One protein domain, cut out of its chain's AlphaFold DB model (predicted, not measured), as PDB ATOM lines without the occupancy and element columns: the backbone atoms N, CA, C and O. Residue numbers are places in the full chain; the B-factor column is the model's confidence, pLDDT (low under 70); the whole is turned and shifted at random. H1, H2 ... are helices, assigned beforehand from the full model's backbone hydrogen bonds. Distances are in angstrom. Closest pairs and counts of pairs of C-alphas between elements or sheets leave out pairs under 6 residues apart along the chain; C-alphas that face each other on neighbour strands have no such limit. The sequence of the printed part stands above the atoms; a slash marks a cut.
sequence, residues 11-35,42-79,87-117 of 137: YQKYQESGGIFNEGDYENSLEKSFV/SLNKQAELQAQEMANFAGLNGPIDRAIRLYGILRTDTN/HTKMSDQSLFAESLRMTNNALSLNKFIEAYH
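What this domain is: This is residues 11 to 35, 42 to 79 and 87 to 117 of the 137 residues of an uncharacterized protein of Candidatus Giovannonibacteria bacterium RIFCSPLOWO2_01_FULL_45_34 (UniProt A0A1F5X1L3). This is a rounded cluster of short helices, mostly crossing one another: H4 and H5 cross in the middle, and H3, the longest helix, packs on H4 at one side. H6 folds back beside H5, H2 packs on H4 with residues 29 to 33, and little H1 lies at the margin near the last turn of H5. The printed part has 94 residues with six named helices, in the order H1 to H6 along the chain, and no named strand; the class is all helix. It is compact, with a radius of gyration of the C-alphas of 12.1 A and spans of 29 by 29 by 25 A.

Where its parts are: Start at C-alpha 45, at (2.703, 33.202, 28.485); from there H3, residues 45 to 57, runs 18.8 A to C-alpha 57. Next find H4 at residues 66 to 76, 15.4 A long, and H5 at residues 92 to 102, 15.2 A long. H6, residues 106 to 116, covers 15.4 A and ends with C-alpha 116 at (22.431, 26.880, 17.184). Back toward the first printed residue, H2 is residues 23 to 34, 16.9 A long, and H1 is residues 11 to 16, beginning with C-alpha 11 at (31.392, 33.689, 39.157).

How they stand to each other: From H3, look to H4: the two touch as a helical hairpin, opposite ways at a steep tilt of 45 degrees, with the C-alphas of Ala 51 and Ile 68 closest at 6.1 A. With residues 54 to 57 alone H3 touches H6, about perpendicular at 81 degrees, closest at the C-alphas of Phe 57 and Phe 112, 5.6 A. H5 is the hub, touching four helices. It touches H4 at a steep tilt of 49 degrees, with the C-alphas of Ala 67 and Ser 99 closest at 4.8 A. H5 and H6 form a helical hairpin at a shallow tilt of 18 degrees, closest at the C-alphas of Leu 100 and Leu 109, 5.7 A. With residues 29 to 33 alone H2 touches H4, the C-alphas of Ser 33 and Leu 70 being closest at 5.6 A. H1 and H5 only just touch, with 3 pairs of C-alphas within 8 A. H1 and H3 are apart. In all six helices every O i to N i+4 pair is within hydrogen-bond range.

The domain as a whole: The farthest C-alphas are those of Gln 12 and Lys 45, 33.5 A apart. Residues 36 to 41 and 80 to 86 are not printed; the C-alphas across these cuts are 11.3 A and 8.9 A apart. Of the links printed whole, none is long. Look for pLDDT under 70 at residues 42 to 43, 61 to 64, 78 to 79 and 87 to 89.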
ATOM      1  N   TYR A  11      31.188  32.657  40.172       93.12
ATOM      2  CA  TYR A  11      31.392  33.689  39.157       93.12
ATOM      3  C   TYR A  11      32.599  33.394  38.249       93.12
ATOM      4  O   TYR A  11      32.504  33.539  37.032       93.12
ATOM      5  N   GLN A  12      33.703  32.876  38.796       94.44
ATOM      6  CA  GLN A  12      34.851  32.448  37.985       94.44
ATOM      7  C   GLN A  12      34.478  31.317  37.016       94.44
ATOM      8  O   GLN A  12      34.836  31.365  35.841       94.44
ATOM      9  N   LYS A  13      33.702  30.323  37.470       93.50
ATOM     10  CA  LYS A  13      33.198  29.240  36.599       93.50
ATOM     11  C   LYS A  13      32.283  29.783  35.496       93.50
ATOM     12  O   LYS A  13      32.361  29.343  34.351       93.50
ATOM     13  N   TYR A  14      31.451  30.768  35.828       93.56
ATOM     14  CA  TYR A  14      30.615  31.474  34.861       93.56
ATOM     15  C   TYR A  14      31.454  32.185  33.785       93.56
ATOM     16  O   TYR A  14      31.200  31.992  32.595       93.56
ATOM     17  N   GLN A  15      32.503  32.918  34.166       93.75
ATOM     18  CA  GLN A  15      33.402  33.570  33.206       93.75
ATOM     19  C   GLN A  15      34.125  32.562  32.301       93.75
ATOM     20  O   GLN A  15      34.193  32.757  31.089       93.75
ATOM     21  N   GLU A  16      34.606  31.446  32.854       92.31
ATOM     22  CA  GLU A  16      35.266  30.386  32.075       92.31
ATOM     23  C   GLU A  16      34.338  29.728  31.049       92.31
ATOM     24  O   GLU A  16      34.796  29.278  30.000       92.31
ATOM     25  N   SER A  17      33.028  29.725  31.308       89.50
ATOM     26  CA  SER A  17      32.013  29.249  30.361       89.50
ATOM     27  C   SER A  17      31.650  30.262  29.257       89.50
ATOM     28  O   SER A  17      30.753  30.003  28.449       89.50
ATOM     29  N   GLY A  18      32.328  31.415  29.215       90.50
ATOM     30  CA  GLY A  18      32.075  32.504  28.268       90.50
ATOM     31  C   GLY A  18      30.997  33.491  28.722       90.50
ATOM     32  O   GLY A  18      30.419  34.175  27.886       90.50
ATOM     33  N   GLY A  19      30.692  33.544  30.021       89.94
ATOM     34  CA  GLY A  19      29.722  34.483  30.577       89.94
ATOM     35  C   GLY A  19      30.154  35.942  30.411       89.94
ATOM     36  O   GLY A  19      31.317  36.278  30.634       89.94
ATOM     37  N   ILE A  20      29.215  36.808  30.027       88.75
ATOM     38  CA  ILE A  20      29.505  38.203  29.644       88.75
ATOM     39  C   ILE A  20      29.076  39.252  30.678       88.75
ATOM     40  O   ILE A  20      29.424  40.424  30.538       88.75
ATOM     41  N   PHE A  21      28.314  38.874  31.703       86.62
ATOM     42  CA  PHE A  21      27.889  39.814  32.736       86.62
ATOM     43  C   PHE A  21      28.993  40.055  33.766       86.62
ATOM     44  O   PHE A  21      29.780  39.167  34.112       86.62
ATOM     45  N   ASN A  22      29.031  41.280  34.290       89.62
ATOM     46  CA  ASN A  22      29.854  41.583  35.456       89.62
ATOM     47  C   ASN A  22      29.311  40.852  36.701       89.62
ATOM     48  O   ASN A  22      28.162  40.407  36.727       89.62
ATOM     49  N   GLU A  23      30.147  40.737  37.731       89.19
ATOM     50  CA  GLU A  23      29.827  39.998  38.958       89.19
ATOM     51  C   GLU A  23      28.562  40.522  39.642       89.19
ATOM     52  O   GLU A  23      27.686  39.740  39.997       89.19
ATOM     53  N   GLY A  24      28.396  41.845  39.722       88.06
ATOM     54  CA  GLY A  24      27.221  42.448  40.349       88.06
ATOM     55  C   GLY A  24      25.909  42.118  39.629       88.06
ATOM     56  O   GLY A  24      24.900  41.849  40.278       88.06
ATOM     57  N   ASP A  25      25.899  42.109  38.294       86.44
ATOM     58  CA  ASP A  25      24.718  41.727  37.509       86.44
ATOM     59  C   ASP A  25      24.447  40.219  37.575       86.44
ATOM     60  O   ASP A  25      23.284  39.804  37.647       86.44
ATOM     61  N   TYR A  26      25.505  39.405  37.609       90.00
ATOM     62  CA  TYR A  26      25.426  37.964  37.837       90.00
ATOM     63  C   TYR A  26      24.772  37.643  39.189       90.00
ATOM     64  O   TYR A  26      23.773  36.919  39.238       90.00
ATOM     65  N   GLU A  27      25.278  38.223  40.276       90.19
ATOM     66  CA  GLU A  27      24.784  37.982  41.635       90.19
ATOM     67  C   GLU A  27      23.349  38.478  41.812       90.19
ATOM     68  O   GLU A  27      22.487  37.722  42.262       90.19
ATOM     69  N   ASN A  28      23.058  39.704  41.374       85.88
ATOM     70  CA  ASN A  28      21.717  40.284  41.447       85.88
ATOM     71  C   ASN A  28      20.680  39.444  40.675       85.88
ATOM     72  O   ASN A  28      19.561  39.236  41.145       85.88
ATOM     73  N   SER A  29      21.042  38.919  39.500       86.81
ATOM     74  CA  SER A  29      20.157  38.036  38.725       86.81
ATOM     75  C   SER A  29      19.906  36.711  39.446       86.81
ATOM     76  O   SER A  29      18.771  36.225  39.498       86.81
ATOM     77  N   LEU A  30      20.951  36.131  40.046       88.06
ATOM     78  CA  LEU A  30      20.840  34.897  40.818       88.06
ATOM     79  C   LEU A  30      20.005  35.072  42.080       88.06
ATOM     80  O   LEU A  30      19.181  34.199  42.358       88.06
ATOM     81  N   GLU A  31      20.170  36.171  42.806       86.94
ATOM     82  CA  GLU A  31      19.369  36.491  43.986       86.94
ATOM     83  C   GLU A  31      17.885  36.595  43.618       86.94
ATOM     84  O   GLU A  31      17.048  35.889  44.188       86.94
ATOM     85  N   LYS A  32      17.560  37.358  42.566       81.81
ATOM     86  CA  LYS A  32      16.192  37.452  42.034       81.81
ATOM     87  C   LYS A  32      15.620  36.085  41.639       81.81
ATOM     88  O   LYS A  32      14.420  35.878  41.780       81.81
ATOM     89  N   SER A  33      16.452  35.144  41.175       80.31
ATOM     90  CA  SER A  33      16.007  33.793  40.782       80.31
ATOM     91  C   SER A  33      15.590  32.902  41.949       80.31
ATOM     92  O   SER A  33      14.857  31.931  41.740       80.31
ATOM     93  N   PHE A  34      16.064  33.212  43.159       77.31
ATOM     94  CA  PHE A  34      15.683  32.514  44.384       77.31
ATOM     95  C   PHE A  34      14.401  33.071  45.002       77.31
ATOM     96  O   PHE A  34      13.709  32.351  45.722       77.31
ATOM     97  N   VAL A  35      14.066  34.329  44.715       73.88
ATOM     98  CA  VAL A  35      12.830  34.948  45.187       73.88
ATOM     99  C   VAL A  35      11.668  34.485  44.311       73.88
ATOM    100  O   VAL A  35      11.729  34.520  43.082       73.88
ATOM    101  N   SER A  42       5.898  37.350  36.865       60.34
ATOM    102  CA  SER A  42       6.162  36.083  36.188       60.34
ATOM    103  C   SER A  42       6.255  36.318  34.684       60.34
ATOM    104  O   SER A  42       5.722  37.296  34.151       60.34
ATOM    105  N   LEU A  43       6.958  35.424  33.992       65.00
ATOM    106  CA  LEU A  43       7.024  35.444  32.538       65.00
ATOM    107  C   LEU A  43       5.611  35.542  31.956       65.00
ATOM    108  O   LEU A  43       4.690  34.866  32.412       65.00
ATOM    109  N   ASN A  44       5.422  36.391  30.945       71.25
ATOM    110  CA  ASN A  44       4.179  36.322  30.190       71.25
ATOM    111  C   ASN A  44       4.128  34.976  29.444       71.25
ATOM    112  O   ASN A  44       5.161  34.373  29.143       71.25
ATOM    113  N   LYS A  45       2.922  34.518  29.106       73.69
ATOM    114  CA  LYS A  45       2.703  33.202  28.485       73.69
ATOM    115  C   LYS A  45       3.555  32.960  27.227       73.69
ATOM    116  O   LYS A  45       3.923  31.827  26.942       73.69
ATOM    117  N   GLN A  46       3.869  34.009  26.467       75.44
ATOM    118  CA  GLN A  46       4.710  33.899  25.275       75.44
ATOM    119  C   GLN A  46       6.172  33.617  25.637       75.44
ATOM    120  O   GLN A  46       6.781  32.723  25.058       75.44
ATOM    121  N   ALA A  47       6.721  34.337  26.614       74.06
ATOM    122  CA  ALA A  47       8.078  34.113  27.096       74.06
ATOM    123  C   ALA A  47       8.221  32.754  27.802       74.06
ATOM    124  O   ALA A  47       9.261  32.116  27.679       74.06
ATOM    125  N   GLU A  48       7.177  32.265  28.481       77.31
ATOM    126  CA  GLU A  48       7.149  30.898  29.020       77.31
ATOM    127  C   GLU A  48       7.228  29.841  27.914       77.31
ATOM    128  O   GLU A  48       8.046  28.926  27.993       77.31
ATOM    129  N   LEU A  49       6.413  29.979  26.859       81.31
ATOM    130  CA  LEU A  49       6.439  29.066  25.712       81.31
ATOM    131  C   LEU A  49       7.810  29.069  25.029       81.31
ATOM    132  O   LEU A  49       8.362  28.009  24.745       81.31
ATOM    133  N   GLN A  50       8.388  30.251  24.828       83.88
ATOM    134  CA  GLN A  50       9.699  30.391  24.207       83.88
ATOM    135  C   GLN A  50      10.814  29.786  25.070       83.88
ATOM    136  O   GLN A  50      11.683  29.076  24.563       83.88
ATOM    137  N   ALA A  51      10.768  30.001  26.387       84.50
ATOM    138  CA  ALA A  51      11.697  29.371  27.315       84.50
ATOM    139  C   ALA A  51      11.567  27.843  27.301       84.50
ATOM    140  O   ALA A  51      12.578  27.150  27.374       84.50
ATOM    141  N   GLN A  52      10.348  27.316  27.166       84.31
ATOM    142  CA  GLN A  52      10.107  25.879  27.084       84.31
ATOM    143  C   GLN A  52      10.681  25.271  25.798       84.31
ATOM    144  O   GLN A  52      11.287  24.201  25.841       84.31
ATOM    145  N   GLU A  53      10.538  25.946  24.657       87.19
ATOM    146  CA  GLU A  53      11.160  25.502  23.405       87.19
ATOM    147  C   GLU A  53      12.688  25.477  23.516       87.19
ATOM    148  O   GLU A  53      13.324  24.484  23.158       87.19
ATOM    149  N   MET A  54      13.289  26.531  24.076       90.38
ATOM    150  CA  MET A  54      14.736  26.585  24.308       90.38
ATOM    151  C   MET A  54      15.208  25.522  25.307       90.38
ATOM    152  O   MET A  54      16.236  24.881  25.083       90.38
ATOM    153  N   ALA A  55      14.431  25.269  26.360       88.12
ATOM    154  CA  ALA A  55      14.679  24.203  27.323       88.12
ATOM    155  C   ALA A  55      14.701  22.822  26.651       88.12
ATOM    156  O   ALA A  55      15.595  22.024  26.935       88.12
ATOM    157  N   ASN A  56      13.802  22.569  25.694       87.38
ATOM    158  CA  ASN A  56      13.794  21.321  24.928       87.38
ATOM    159  C   ASN A  56      15.084  21.151  24.107       87.38
ATOM    160  O   ASN A  56      15.679  20.073  24.130       87.38
ATOM    161  N   PHE A  57      15.563  22.208  23.438       86.12
ATOM    162  CA  PHE A  57      16.855  22.178  22.731       86.12
ATOM    163  C   PHE A  57      18.035  21.934  23.678       86.12
ATOM    164  O   PHE A  57      18.978  21.226  23.330       86.12
ATOM    165  N   ALA A  58      17.969  22.476  24.893       86.62
ATOM    166  CA  ALA A  58      18.964  22.251  25.935       86.62
ATOM    167  C   ALA A  58      18.833  20.865  26.608       86.62
ATOM    168  O   ALA A  58      19.683  20.476  27.408       86.62
ATOM    169  N   GLY A  59      17.795  20.085  26.281       86.81
ATOM    170  CA  GLY A  59      17.526  18.778  26.880       86.81
ATOM    171  C   GLY A  59      17.048  18.845  28.333       86.81
ATOM    172  O   GLY A  59      17.226  17.875  29.074       86.81
ATOM    173  N   LEU A  60      16.468  19.972  28.746       84.19
ATOM    174  CA  LEU A  60      15.868  20.167  30.060       84.19
ATOM    175  C   LEU A  60      14.434  19.621  30.048       84.19
ATOM    176  O   LEU A  60      13.528  20.236  29.494       84.19
ATOM    177  N   ASN A  61      14.227  18.465  30.676       67.62
ATOM    178  CA  ASN A  61      12.919  17.819  30.796       67.62
ATOM    179  C   ASN A  61      12.528  17.749  32.282       67.62
ATOM    180  O   ASN A  61      12.832  16.764  32.954       67.62
ATOM    181  N   GLY A  62      11.911  18.799  32.830       58.50
ATOM    182  CA  GLY A  62      11.554  18.843  34.252       58.50
ATOM    183  C   GLY A  62      10.726  20.068  34.667       58.50
ATOM    184  O   GLY A  62      10.506  20.959  33.845       58.50
ATOM    185  N   PRO A  63      10.244  20.118  35.929       55.53
ATOM    186  CA  PRO A  63       9.573  21.299  36.483       55.53
ATOM    187  C   PRO A  63      10.483  22.526  36.380       55.53
ATOM    188  O   PRO A  63      11.699  22.358  36.392       55.53
ATOM    189  N   ILE A  64       9.889  23.730  36.301       63.81
ATOM    190  CA  ILE A  64      10.564  25.005  35.981       63.81
ATOM    191  C   ILE A  64      11.994  25.033  36.541       63.81
ATOM    192  O   ILE A  64      12.203  25.243  37.745       63.81
ATOM    193  N   ASP A  65      12.959  24.808  35.649       74.44
ATOM    194  CA  ASP A  65      14.380  24.816  35.965       74.44
ATOM    195  C   ASP A  65      14.782  26.234  36.399       74.44
ATOM    196  O   ASP A  65      14.198  27.239  35.973       74.44
ATOM    197  N   ARG A  66      15.782  26.339  37.271       82.25
ATOM    198  CA  ARG A  66      16.329  27.633  37.677       82.25
ATOM    199  C   ARG A  66      16.836  28.430  36.469       82.25
ATOM    200  O   ARG A  66      16.685  29.648  36.474       82.25
ATOM    201  N   ALA A  67      17.341  27.762  35.431       86.12
ATOM    202  CA  ALA A  67      17.724  28.402  34.173       86.12
ATOM    203  C   ALA A  67      16.534  29.114  33.496       86.12
ATOM    204  O   ALA A  67      16.645  30.271  33.105       86.12
ATOM    205  N   ILE A  68      15.355  28.484  33.461       83.94
ATOM    206  CA  ILE A  68      14.136  29.077  32.879       83.94
ATOM    207  C   ILE A  68      13.703  30.325  33.664       83.94
ATOM    208  O   ILE A  68      13.368  31.352  33.069       83.94
ATOM    209  N   ARG A  69      13.757  30.274  35.004       83.50
ATOM    210  CA  ARG A  69      13.482  31.451  35.853       83.50
ATOM    211  C   ARG A  69      14.473  32.583  35.598       83.50
ATOM    212  O   ARG A  69      14.060  33.732  35.466       83.50
ATOM    213  N   LEU A  70      15.761  32.258  35.514       87.31
ATOM    214  CA  LEU A  70      16.817  33.227  35.227       87.31
ATOM    215  C   LEU A  70      16.629  33.876  33.861       87.31
ATOM    216  O   LEU A  70      16.666  35.096  33.785       87.31
ATOM    217  N   TYR A  71      16.344  33.097  32.816       88.44
ATOM    218  CA  TYR A  71      15.995  33.645  31.506       88.44
ATOM    219  C   TYR A  71      14.877  34.686  31.625       88.44
ATOM    220  O   TYR A  71      15.005  35.789  31.098       88.44
ATOM    221  N   GLY A  72      13.818  34.379  32.375       83.31
ATOM    222  CA  GLY A  72      12.714  35.313  32.546       83.31
ATOM    223  C   GLY A  72      13.085  36.602  33.266       83.31
ATOM    224  O   GLY A  72      12.663  37.682  32.848       83.31
ATOM    225  N   ILE A  73      13.924  36.507  34.298       83.12
ATOM    226  CA  ILE A  73      14.478  37.676  34.987       83.12
ATOM    227  C   ILE A  73      15.295  38.508  34.009       83.12
ATOM    228  O   ILE A  73      15.005  39.684  33.840       83.12
ATOM    229  N   LEU A  74      16.244  37.897  33.300       84.44
ATOM    230  CA  LEU A  74      17.104  38.597  32.346       84.44
ATOM    231  C   LEU A  74      16.308  39.243  31.205       84.44
ATOM    232  O   LEU A  74      16.654  40.323  30.736       84.44
ATOM    233  N   ARG A  75      15.221  38.603  30.765       83.50
ATOM    234  CA  ARG A  75      14.372  39.088  29.674       83.50
ATOM    235  C   ARG A  75      13.467  40.253  30.075       83.50
ATOM    236  O   ARG A  75      13.081  41.042  29.205       83.50
ATOM    237  N   THR A  76      13.091  40.323  31.350       77.25
ATOM    238  CA  THR A  76      12.209  41.357  31.917       77.25
ATOM    239  C   THR A  76      12.967  42.451  32.664       77.25
ATOM    240  O   THR A  76      12.386  43.508  32.928       77.25
ATOM    241  N   ASP A  77      14.254  42.241  32.963       73.19
ATOM    242  CA  ASP A  77      15.128  43.253  33.547       73.19
ATOM    243  C   ASP A  77      15.370  44.367  32.522       73.19
ATOM    244  O   ASP A  77      16.223  44.305  31.637       73.19
ATOM    245  N   THR A  78      14.521  45.385  32.605       60.31
ATOM    246  CA  THR A  78      14.494  46.540  31.705       60.31
ATOM    247  C   THR A  78      15.272  47.719  32.275       60.31
ATOM    248  O   THR A  78      15.076  48.834  31.799       60.31
ATOM    249  N   ASN A  79      16.140  47.491  33.275       56.94
ATOM    250  CA  ASN A  79      16.794  48.543  34.050       56.94
ATOM    251  C   ASN A  79      17.427  49.624  33.139       56.94
ATOM    252  O   ASN A  79      18.461  49.373  32.511       56.94
ATOM    253  N   HIS A  87      20.098  44.277  27.966       51.28
ATOM    254  CA  HIS A  87      19.554  42.928  27.756       51.28
ATOM    255  C   HIS A  87      18.533  42.872  26.600       51.28
ATOM    256  O   HIS A  87      18.385  41.851  25.940       51.28
ATOM    257  N   THR A  88      17.896  44.004  26.271       52.16
ATOM    258  CA  THR A  88      17.000  44.175  25.116       52.16
ATOM    259  C   THR A  88      17.691  44.097  23.748       52.16
ATOM    260  O   THR A  88      17.002  44.086  22.731       52.16
ATOM    261  N   LYS A  89      19.029  44.077  23.694       63.22
ATOM    262  CA  LYS A  89      19.820  43.873  22.467       63.22
ATOM    263  C   LYS A  89      20.291  42.429  22.287       63.22
ATOM    264  O   LYS A  89      20.847  42.110  21.240       63.22
ATOM    265  N   MET A  90      20.103  41.576  23.293       75.88
ATOM    266  CA  MET A  90      20.459  40.163  23.217       75.88
ATOM    267  C   MET A  90      19.290  39.367  22.637       75.88
ATOM    268  O   MET A  90      18.128  39.660  22.918       75.88
ATOM    269  N   SER A  91      19.601  38.354  21.828       86.19
ATOM    270  CA  SER A  91      18.586  37.397  21.393       86.19
ATOM    271  C   SER A  91      18.085  36.589  22.597       86.19
ATOM    272  O   SER A  91      18.793  36.440  23.601       86.19
ATOM    273  N   ASP A  92      16.885  36.020  22.495       88.75
ATOM    274  CA  ASP A  92      16.388  35.112  23.532       88.75
ATOM    275  C   ASP A  92      17.324  33.907  23.715       88.75
ATOM    276  O   ASP A  92      17.538  33.470  24.842       88.75
ATOM    277  N   GLN A  93      17.965  33.431  22.641       91.25
ATOM    278  CA  GLN A  93      18.955  32.356  22.694       91.25
ATOM    279  C   GLN A  93      20.220  32.771  23.454       91.25
ATOM    280  O   GLN A  93      20.721  31.985  24.254       91.25
ATOM    281  N   SER A  94      20.726  33.993  23.258       91.06
ATOM    282  CA  SER A  94      21.857  34.509  24.038       91.06
ATOM    283  C   SER A  94      21.492  34.603  25.520       91.06
ATOM    284  O   SER A  94      22.239  34.118  26.363       91.06
ATOM    285  N   LEU A  95      20.322  35.164  25.854       90.44
ATOM    286  CA  LEU A  95      19.861  35.281  27.245       90.44
ATOM    287  C   LEU A  95      19.648  33.908  27.898       90.44
ATOM    288  O   LEU A  95      19.965  33.710  29.070       90.44
ATOM    289  N   PHE A  96      19.134  32.941  27.142       92.25
ATOM    290  CA  PHE A  96      18.964  31.581  27.633       92.25
ATOM    291  C   PHE A  96      20.313  30.886  27.846       92.25
ATOM    292  O   PHE A  96      20.506  30.249  28.880       92.25
ATOM    293  N   ALA A  97      21.281  31.062  26.942       93.31
ATOM    294  CA  ALA A  97      22.640  30.558  27.135       93.31
ATOM    295  C   ALA A  97      23.289  31.140  28.404       93.31
ATOM    296  O   ALA A  97      23.862  30.385  29.191       93.31
ATOM    297  N   GLU A  98      23.114  32.438  28.674       93.19
ATOM    298  CA  GLU A  98      23.564  33.058  29.929       93.19
ATOM    299  C   GLU A  98      22.933  32.400  31.158       93.19
ATOM    300  O   GLU A  98      23.625  32.109  32.130       93.19
ATOM    301  N   SER A  99      21.639  32.075  31.109       92.31
ATOM    302  CA  SER A  99      20.969  31.387  32.219       92.31
ATOM    303  C   SER A  99      21.555  29.993  32.511       92.31
ATOM    304  O   SER A  99      21.680  29.589  33.674       92.31
ATOM    305  N   LEU A 100      21.980  29.268  31.470       93.44
ATOM    306  CA  LEU A 100      22.642  27.965  31.594       93.44
ATOM    307  C   LEU A 100      24.063  28.104  32.161       93.44
ATOM    308  O   LEU A 100      24.455  27.323  33.031       93.44
ATOM    309  N   ARG A 101      24.812  29.127  31.730       93.81
ATOM    310  CA  ARG A 101      26.133  29.476  32.288       93.81
ATOM    311  C   ARG A 101      26.031  29.834  33.767       93.81
ATOM    312  O   ARG A 101      26.778  29.315  34.591       93.81
ATOM    313  N   MET A 102      25.053  30.665  34.125       92.38
ATOM    314  CA  MET A 102      24.807  31.102  35.500       92.38
ATOM    315  C   MET A 102      24.486  29.959  36.459       92.38
ATOM    316  O   MET A 102      24.857  29.996  37.631       92.38
ATOM    317  N   THR A 103      23.798  28.935  35.958       90.94
ATOM    318  CA  THR A 103      23.458  27.727  36.718       90.94
ATOM    319  C   THR A 103      24.534  26.649  36.648       90.94
ATOM    320  O   THR A 103      24.354  25.579  37.229       90.94
ATOM    321  N   ASN A 104      25.658  26.922  35.972       90.38
ATOM    322  CA  ASN A 104      26.743  25.976  35.729       90.38
ATOM    323  C   ASN A 104      26.255  24.659  35.079       90.38
ATOM    324  O   ASN A 104      26.794  23.580  35.330       90.38
ATOM    325  N   ASN A 105      25.211  24.732  34.244       90.06
ATOM    326  CA  ASN A 105      24.624  23.573  33.575       90.06
ATOM    327  C   ASN A 105      25.337  23.297  32.240       90.06
ATOM    328  O   ASN A 105      24.770  23.460  31.158       90.06
ATOM    329  N   ALA A 106      26.605  22.886  32.327       90.75
ATOM    330  CA  ALA A 106      27.487  22.713  31.171       90.75
ATOM    331  C   ALA A 106      26.943  21.716  30.131       90.75
ATOM    332  O   ALA A 106      27.044  21.957  28.931       90.75
ATOM    333  N   LEU A 107      26.315  20.618  30.571       91.88
ATOM    334  CA  LEU A 107      25.746  19.622  29.657       91.88
ATOM    335  C   LEU A 107      24.628  20.219  28.794       91.88
ATOM    336  O   LEU A 107      24.586  19.990  27.586       91.88
ATOM    337  N   SER A 108      23.724  20.974  29.417       92.62
ATOM    338  CA  SER A 108      22.590  21.582  28.717       92.62
ATOM    339  C   SER A 108      23.044  22.761  27.856       92.62
ATOM    340  O   SER A 108      22.551  22.926  26.743       92.62
ATOM    341  N   LEU A 109      24.037  23.527  28.325       93.00
ATOM    342  CA  LEU A 109      24.685  24.581  27.545       93.00
ATOM    343  C   LEU A 109      25.319  24.026  26.265       93.00
ATOM    344  O   LEU A 109      25.084  24.576  25.195       93.00
ATOM    345  N   ASN A 110      26.052  22.915  26.349       93.00
ATOM    346  CA  ASN A 110      26.690  22.306  25.181       93.00
ATOM    347  C   ASN A 110      25.659  21.836  24.151       93.00
ATOM    348  O   ASN A 110      25.778  22.182  22.979       93.00
ATOM    349  N   LYS A 111      24.598  21.143  24.585       93.44
ATOM    350  CA  LYS A 111      23.492  20.744  23.693       93.44
ATOM    351  C   LYS A 111      22.835  21.947  23.021       93.44
ATOM    352  O   LYS A 111      22.534  21.917  21.830       93.44
ATOM    353  N   PHE A 112      22.629  23.018  23.785       93.38
ATOM    354  CA  PHE A 112      22.038  24.245  23.274       93.38
ATOM    355  C   PHE A 112      22.951  24.931  22.247       93.38
ATOM    356  O   PHE A 112      22.487  25.323  21.178       93.38
ATOM    357  N   ILE A 113      24.257  25.016  22.516       92.56
ATOM    358  CA  ILE A 113      25.250  25.548  21.574       92.56
ATOM    359  C   ILE A 113      25.296  24.699  20.300       92.56
ATOM    360  O   ILE A 113      25.213  25.259  19.213       92.56
ATOM    361  N   GLU A 114      25.354  23.372  20.398       91.62
ATOM    362  CA  GLU A 114      25.363  22.467  19.237       91.62
ATOM    363  C   GLU A 114      24.130  22.647  18.333       91.62
ATOM    364  O   GLU A 114      24.220  22.535  17.107       91.62
ATOM    365  N   ALA A 115      22.973  22.972  18.916       91.44
ATOM    366  CA  ALA A 115      21.746  23.205  18.162       91.44
ATOM    367  C   ALA A 115      21.805  24.480  17.296       91.44
ATOM    368  O   ALA A 115      21.260  24.486  16.184       91.44
ATOM    369  N   TYR A 116      22.473  25.535  17.776       90.31
ATOM    370  CA  TYR A 116      22.431  26.880  17.184       90.31
ATOM    371  C   TYR A 116      23.739  27.337  16.522       90.31
ATOM    372  O   TYR A 116      23.711  28.151  15.600       90.31
ATOM    373  N   HIS A 117      24.884  26.819  16.956       92.44
ATOM    374  CA  HIS A 117      26.208  27.240  16.506       92.44
ATOM    375  C   HIS A 117      26.698  26.386  15.334       92.44
ATOM    376  O   HIS A 117      27.567  25.525  15.472       92.44
TER     377      HIS A 117